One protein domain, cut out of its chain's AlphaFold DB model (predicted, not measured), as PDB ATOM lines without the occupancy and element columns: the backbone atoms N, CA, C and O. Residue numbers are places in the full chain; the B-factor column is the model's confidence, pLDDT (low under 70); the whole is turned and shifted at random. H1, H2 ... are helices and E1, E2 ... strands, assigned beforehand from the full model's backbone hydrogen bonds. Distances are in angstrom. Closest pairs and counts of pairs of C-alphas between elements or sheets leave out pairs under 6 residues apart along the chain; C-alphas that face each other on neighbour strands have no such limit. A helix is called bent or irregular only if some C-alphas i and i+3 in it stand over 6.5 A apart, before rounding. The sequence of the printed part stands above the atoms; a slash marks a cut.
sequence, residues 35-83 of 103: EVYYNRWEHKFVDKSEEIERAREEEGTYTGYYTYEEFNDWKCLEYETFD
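What this domain is: This is residues 35 to 83 of the 103 residues of an uncharacterized protein of Bacteroidetes bacterium ADurb.Bin302 (UniProt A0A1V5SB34). A small hairpin of strands E1 and E2 sits near the middle, with helix H1 towards one end of the long axis and short helices H2 and H3 with strand E3 towards the other. The 49 printed residues include three named helices and three named strands, ordered E1, E2, H1, H2, H3, E3, class mixed. The whole is compact, radius of gyration of the C-alphas 10.4 A, spanning 30 by 19 by 17 A.

How they stand to each other: E1, residues 36 to 39, and E2, residues 44 to 47, form an antiparallel hairpin; N 37 and O 46, 2.9 A apart, are within hydrogen-bond range. Residues 65 to 66 pair antiparallel with 38 to 39. H1, residues 50 to 63, is irregular, with C-alphas 58 and 61 9.6 A apart and 7 of 10 O i to N i+4 pairs within range. H2, residues 68 to 71, and H3, residues 74 to 77, are too short for such pairs; they only just touch, with 3 pairs of C-alphas within 8 A, only at the corner, closest at the C-alphas of Glu 70 and Cys 76, 5.8 A. H1 and H3 are close but not clearly touching, closest at the C-alphas of Thr 61 and Cys 76, 6.3 A. E3, residues 80 to 83, pairs with no named strand.

Where its parts are: E1 begins at C-alpha 36 (49.815, -11.706, -36.194). H1 measures 13.8 A. E3 measures 10.4 A, ending at C-alpha 83 (33.100, -17.438, -36.366).

The domain as a whole: The C-alphas farthest apart, of Glu 50 and Glu 80, are 29.8 A apart. The printed part has no cut, its links between named elements are tight, and no printed residue is under 70 in pLDDT.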
ATOM      1  N   GLU A  35      48.835  -9.536 -39.678       97.69
ATOM      2  CA  GLU A  35      49.837  -8.870 -38.830       97.69
ATOM      3  C   GLU A  35      50.360  -9.804 -37.727       97.69
ATOM      4  O   GLU A  35      51.527  -9.731 -37.357       97.69
ATOM      5  N   VAL A  36      49.513 -10.723 -37.250       98.19
ATOM      6  CA  VAL A  36      49.815 -11.706 -36.194       98.19
ATOM      7  C   VAL A  36      49.445 -13.121 -36.645       98.19
ATOM      8  O   VAL A  36      48.664 -13.293 -37.584       98.19
ATOM      9  N   TYR A  37      49.973 -14.138 -35.965       97.94
ATOM     10  CA  TYR A  37      49.513 -15.526 -36.084       97.94
ATOM     11  C   TYR A  37      48.600 -15.902 -34.923       97.94
ATOM     12  O   TYR A  37      48.759 -15.398 -33.813       97.94
ATOM     13  N   TYR A  38      47.687 -16.842 -35.157       97.75
ATOM     14  CA  TYR A  38      46.971 -17.527 -34.086       97.75
ATOM     15  C   TYR A  38      47.697 -18.827 -33.723       97.75
ATOM     16  O   TYR A  38      47.849 -19.713 -34.565       97.75
ATOM     17  N   ASN A  39      48.145 -18.943 -32.473       96.25
ATOM     18  CA  ASN A  39      48.735 -20.158 -31.922       96.25
ATOM     19  C   ASN A  39      47.619 -21.091 -31.432       96.25
ATOM     20  O   ASN A  39      46.967 -20.819 -30.421       96.25
ATOM     21  N   ARG A  40      47.427 -22.213 -32.130       91.81
ATOM     22  CA  ARG A  40      46.401 -23.217 -31.811       91.81
ATOM     23  C   ARG A  40      46.622 -23.910 -30.466       91.81
ATOM     24  O   ARG A  40      45.642 -24.326 -29.857       91.81
ATOM     25  N   TRP A  41      47.868 -24.066 -30.030       91.88
ATOM     26  CA  TRP A  41      48.216 -24.801 -28.811       91.88
ATOM     27  C   TRP A  41      48.028 -23.955 -27.554       91.88
ATOM     28  O   TRP A  41      47.602 -24.461 -26.521       91.88
ATOM     29  N   GLU A  42      48.326 -22.657 -27.649       93.81
ATOM     30  CA  GLU A  42      48.171 -21.714 -26.535       93.81
ATOM     31  C   GLU A  42      46.868 -20.905 -26.583       93.81
ATOM     32  O   GLU A  42      46.537 -20.234 -25.604       93.81
ATOM     33  N   HIS A  43      46.142 -20.960 -27.703       92.81
ATOM     34  CA  HIS A  43      44.927 -20.188 -27.980       92.81
ATOM     35  C   HIS A  43      45.127 -18.667 -27.864       92.81
ATOM     36  O   HIS A  43      44.334 -17.967 -27.233       92.81
ATOM     37  N   LYS A  44      46.207 -18.148 -28.462       95.94
ATOM     38  CA  LYS A  44      46.604 -16.730 -28.382       95.94
ATOM     39  C   LYS A  44      47.106 -16.189 -29.710       95.94
ATOM     40  O   LYS A  44      47.615 -16.940 -30.540       95.94
ATOM     41  N   PHE A  45      47.022 -14.872 -29.865       97.75
ATOM     42  CA  PHE A  45      47.710 -14.162 -30.936       97.75
ATOM     43  C   PHE A  45      49.172 -13.927 -30.573       97.75
ATOM     44  O   PHE A  45      49.484 -13.556 -29.441       97.75
ATOM     45  N   VAL A  46      50.055 -14.150 -31.541       97.50
ATOM     46  CA  VAL A  46      51.498 -13.958 -31.399       97.50
ATOM     47  C   VAL A  46      52.034 -13.139 -32.564       97.50
ATOM     48  O   VAL A  46      51.598 -13.301 -33.708       97.50
ATOM     49  N   ASP A  47      52.990 -12.264 -32.270       97.38
ATOM     50  CA  ASP A  47      53.698 -11.502 -33.293       97.38
ATOM     51  C   ASP A  47      54.569 -12.417 -34.161       97.38
ATOM     52  O   ASP A  47      55.025 -13.484 -33.740       97.38
ATOM     53  N   LYS A  48      54.839 -11.965 -35.384       95.88
ATOM     54  CA  LYS A  48      55.671 -12.673 -36.359       95.88
ATOM     55  C   LYS A  48      57.155 -12.533 -36.030       95.88
ATOM     56  O   LYS A  48      57.851 -11.677 -36.575       95.88
ATOM     57  N   SER A  49      57.639 -13.342 -35.095       96.25
ATOM     58  CA  SER A  49      59.068 -13.399 -34.783       96.25
ATOM     59  C   SER A  49      59.839 -14.169 -35.861       96.25
ATOM     60  O   SER A  49      59.298 -15.070 -36.500       96.25
ATOM     61  N   GLU A  50      61.131 -13.865 -36.032       95.94
ATOM     62  CA  GLU A  50      61.996 -14.615 -36.960       95.94
ATOM     63  C   GLU A  50      62.042 -16.116 -36.639       95.94
ATOM     64  O   GLU A  50      62.208 -16.937 -37.535       95.94
ATOM     65  N   GLU A  51      61.903 -16.479 -35.363       95.75
ATOM     66  CA  GLU A  51      61.856 -17.872 -34.916       95.75
ATOM     67  C   GLU A  51      60.593 -18.580 -35.421       95.75
ATOM     68  O   GLU A  51      60.688 -19.681 -35.960       95.75
ATOM     69  N   ILE A  52      59.429 -17.926 -35.315       95.75
ATOM     70  CA  ILE A  52      58.158 -18.469 -35.810       95.75
ATOM     71  C   ILE A  52      58.182 -18.586 -37.332       95.75
ATOM     72  O   ILE A  52      57.764 -19.610 -37.862       95.75
ATOM     73  N   GLU A  53      58.692 -17.578 -38.040       96.69
ATOM     74  CA  GLU A  53      58.779 -17.628 -39.504       96.69
ATOM     75  C   GLU A  53      59.670 -18.783 -39.973       96.69
ATOM     76  O   GLU A  53      59.247 -19.567 -40.819       96.69
ATOM     77  N   ARG A  54      60.850 -18.976 -39.365       96.62
ATOM     78  CA  ARG A  54      61.726 -20.120 -39.686       96.62
ATOM     79  C   ARG A  54      61.052 -21.460 -39.399       96.62
ATOM     80  O   ARG A  54      61.096 -22.351 -40.239       96.62
ATOM     81  N   ALA A  55      60.387 -21.596 -38.250       95.69
ATOM     82  CA  ALA A  55      59.643 -22.811 -37.929       95.69
ATOM     83  C   ALA A  55      58.526 -23.079 -38.954       95.69
ATOM     84  O   ALA A  55      58.330 -24.214 -39.377       95.69
ATOM     85  N   ARG A  56      57.815 -22.035 -39.406       95.25
ATOM     86  CA  ARG A  56      56.773 -22.148 -40.440       95.25
ATOM     87  C   ARG A  56      57.350 -22.453 -41.826       95.25
ATOM     88  O   ARG A  56      56.683 -23.131 -42.598       95.25
ATOM     89  N   GLU A  57      58.562 -22.012 -42.151       95.69
ATOM     90  CA  GLU A  57      59.246 -22.412 -43.390       95.69
ATOM     91  C   GLU A  57      59.611 -23.906 -43.394       95.69
ATOM     92  O   GLU A  57      59.515 -24.556 -44.436       95.69
ATOM     93  N   GLU A  58      59.999 -24.459 -42.241       95.62
ATOM     94  CA  GLU A  58      60.407 -25.864 -42.102       95.62
ATOM     95  C   GLU A  58      59.214 -26.825 -41.954       95.62
ATOM     96  O   GLU A  58      59.177 -27.876 -42.599       95.62
ATOM     97  N   GLU A  59      58.230 -26.468 -41.127       94.38
ATOM     98  CA  GLU A  59      57.125 -27.348 -40.716       94.38
ATOM     99  C   GLU A  59      55.742 -26.875 -41.200       94.38
ATOM    100  O   GLU A  59      54.754 -27.605 -41.087       94.38
ATOM    101  N   GLY A  60      55.620 -25.665 -41.748       92.25
ATOM    102  CA  GLY A  60      54.342 -25.128 -42.218       92.25
ATOM    103  C   GLY A  60      53.285 -25.052 -41.114       92.25
ATOM    104  O   GLY A  60      53.530 -24.559 -40.007       92.25
ATOM    105  N   THR A  61      52.084 -25.551 -41.409       90.56
ATOM    106  CA  THR A  61      50.942 -25.534 -40.482       90.56
ATOM    107  C   THR A  61      51.074 -26.527 -39.323       90.56
ATOM    108  O   THR A  61      50.365 -26.376 -38.327       90.56
ATOM    109  N   TYR A  62      52.009 -27.489 -39.385       91.25
ATOM    110  CA  TYR A  62      52.273 -28.415 -38.273       91.25
ATOM    111  C   TYR A  62      52.765 -27.692 -37.012       91.25
ATOM    112  O   TYR A  62      52.482 -28.146 -35.904       91.25
ATOM    113  N   THR A  63      53.389 -26.519 -37.168       94.75
ATOM    114  CA  THR A  63      53.784 -25.647 -36.049       94.75
ATOM    115  C   THR A  63      52.607 -25.223 -35.165       94.75
ATOM    116  O   THR A  63      52.776 -24.942 -33.980       94.75
ATOM    117  N   GLY A  64      51.395 -25.173 -35.726       94.19
ATOM    118  CA  GLY A  64      50.205 -24.660 -35.056       94.19
ATOM    119  C   GLY A  64      50.056 -23.135 -35.083       94.19
ATOM    120  O   GLY A  64      49.176 -22.624 -34.387       94.19
ATOM    121  N   TYR A  65      50.870 -22.417 -35.867       96.94
ATOM    122  CA  TYR A  65      50.734 -20.976 -36.109       96.94
ATOM    123  C   TYR A  65      49.987 -20.708 -37.417       96.94
ATOM    124  O   TYR A  65      50.548 -20.863 -38.506       96.94
ATOM    125  N   TYR A  66      48.734 -20.270 -37.305       96.56
ATOM    126  CA  TYR A  66      47.830 -20.111 -38.443       96.56
ATOM    127  C   TYR A  66      47.591 -18.640 -38.793       96.56
ATOM    128  O   TYR A  66      47.320 -17.810 -37.913       96.56
ATOM    129  N   THR A  67      47.628 -18.313 -40.088       97.31
ATOM    130  CA  THR A  67      46.953 -17.104 -40.591       97.31
ATOM    131  C   THR A  67      45.438 -17.260 -40.481       97.31
ATOM    132  O   THR A  67      44.919 -18.348 -40.217       97.31
ATOM    133  N   TYR A  68      44.711 -16.164 -40.698       96.88
ATOM    134  CA  TYR A  68      43.257 -16.210 -40.765       96.88
ATOM    135  C   TYR A  68      42.756 -17.166 -41.857       96.88
ATOM    136  O   TYR A  68      41.828 -17.940 -41.616       96.88
ATOM    137  N   GLU A  69      43.368 -17.145 -43.044       96.12
ATOM    138  CA  GLU A  69      42.970 -18.037 -44.136       96.12
ATOM    139  C   GLU A  69      43.286 -19.498 -43.820       96.12
ATOM    140  O   GLU A  69      42.422 -20.346 -44.007       96.12
ATOM    141  N   GLU A  70      44.483 -19.792 -43.304       95.69
ATOM    142  CA  GLU A  70      44.893 -21.163 -42.977       95.69
ATOM    143  C   GLU A  70      44.030 -21.763 -41.866       95.69
ATOM    144  O   GLU A  70      43.657 -22.926 -41.943       95.69
ATOM    145  N   PHE A  71      43.665 -20.981 -40.847       95.19
ATOM    146  CA  PHE A  71      42.765 -21.461 -39.797       95.19
ATOM    147  C   PHE A  71      41.405 -21.881 -40.363       95.19
ATOM    148  O   PHE A  71      40.826 -22.857 -39.902       95.19
ATOM    149  N   ASN A  72      40.905 -21.164 -41.373       93.06
ATOM    150  CA  ASN A  72      39.618 -21.440 -42.011       93.06
ATOM    151  C   ASN A  72      39.717 -22.389 -43.219       93.06
ATOM    152  O   ASN A  72      38.696 -22.667 -43.855       93.06
ATOM    153  N   ASP A  73      40.908 -22.899 -43.544       92.19
ATOM    154  CA  ASP A  73      41.088 -23.936 -44.555       92.19
ATOM    155  C   ASP A  73      41.061 -25.317 -43.890       92.19
ATOM    156  O   ASP A  73      41.938 -25.687 -43.104       92.19
ATOM    157  N   TRP A  74      40.065 -26.124 -44.266       83.44
ATOM    158  CA  TRP A  74      39.947 -27.514 -43.828       83.44
ATOM    159  C   TRP A  74      41.233 -28.319 -44.066       83.44
ATOM    160  O   TRP A  74      41.565 -29.192 -43.271       83.44
ATOM    161  N   LYS A  75      41.984 -28.036 -45.138       84.81
ATOM    162  CA  LYS A  75      43.240 -28.742 -45.445       84.81
ATOM    163  C   LYS A  75      44.360 -28.452 -44.450       84.81
ATOM    164  O   LYS A  75      45.328 -29.203 -44.416       84.81
ATOM    165  N   CYS A  76      44.258 -27.356 -43.707       84.56
ATOM    166  CA  CYS A  76      45.264 -26.930 -42.747       84.56
ATOM    167  C   CYS A  76      44.897 -27.354 -41.325       84.56
ATOM    168  O   CYS A  76      45.775 -27.791 -40.585       84.56
ATOM    169  N   LEU A  77      43.623 -27.213 -40.945       83.94
ATOM    170  CA  LEU A  77      43.174 -27.458 -39.575       83.94
ATOM    171  C   LEU A  77      42.540 -28.844 -39.379       83.94
ATOM    172  O   LEU A  77      42.555 -29.339 -38.258       83.94
ATOM    173  N   GLU A  78      42.003 -29.460 -40.439       84.88
ATOM    174  CA  GLU A  78      41.251 -30.732 -40.420       84.88
ATOM    175  C   GLU A  78      39.993 -30.723 -39.526       84.88
ATOM    176  O   GLU A  78      39.436 -31.769 -39.206       84.88
ATOM    177  N   TYR A  79      39.507 -29.535 -39.154       87.38
ATOM    178  CA  TYR A  79      38.293 -29.339 -38.359       87.38
ATOM    179  C   TYR A  79      37.364 -28.312 -39.008       87.38
ATOM    180  O   TYR A  79      37.800 -27.446 -39.771       87.38
ATOM    181  N   GLU A  80      36.074 -28.377 -38.672       88.31
ATOM    182  CA  GLU A  80      35.128 -27.329 -39.047       88.31
ATOM    183  C   GLU A  80      35.386 -26.109 -38.169       88.31
ATOM    184  O   GLU A  80      35.552 -26.243 -36.956       88.31
ATOM    185  N   THR A  81      35.396 -24.914 -38.753       92.44
ATOM    186  CA  THR A  81      35.520 -23.672 -37.987       92.44
ATOM    187  C   THR A  81      34.172 -23.005 -37.770       92.44
ATOM    188  O   THR A  81      33.199 -23.214 -38.501       92.44
ATOM    189  N   PHE A  82      34.103 -22.177 -36.736       92.19
ATOM    190  CA  PHE A  82      33.031 -21.212 -36.560       92.19
ATOM    191  C   PHE A  82      33.609 -19.838 -36.271       92.19
ATOM    192  O   PHE A  82      34.691 -19.698 -35.699       92.19
ATOM    193  N   ASP A  83      32.824 -18.834 -36.628       93.62
ATOM    194  CA  ASP A  83      33.100 -17.438 -36.366       93.62
ATOM    195  C   ASP A  83      31.789 -16.745 -35.998       93.62
ATOM    196  O   ASP A  83      30.772 -16.878 -36.689       93.62
TER     197      ASP A  83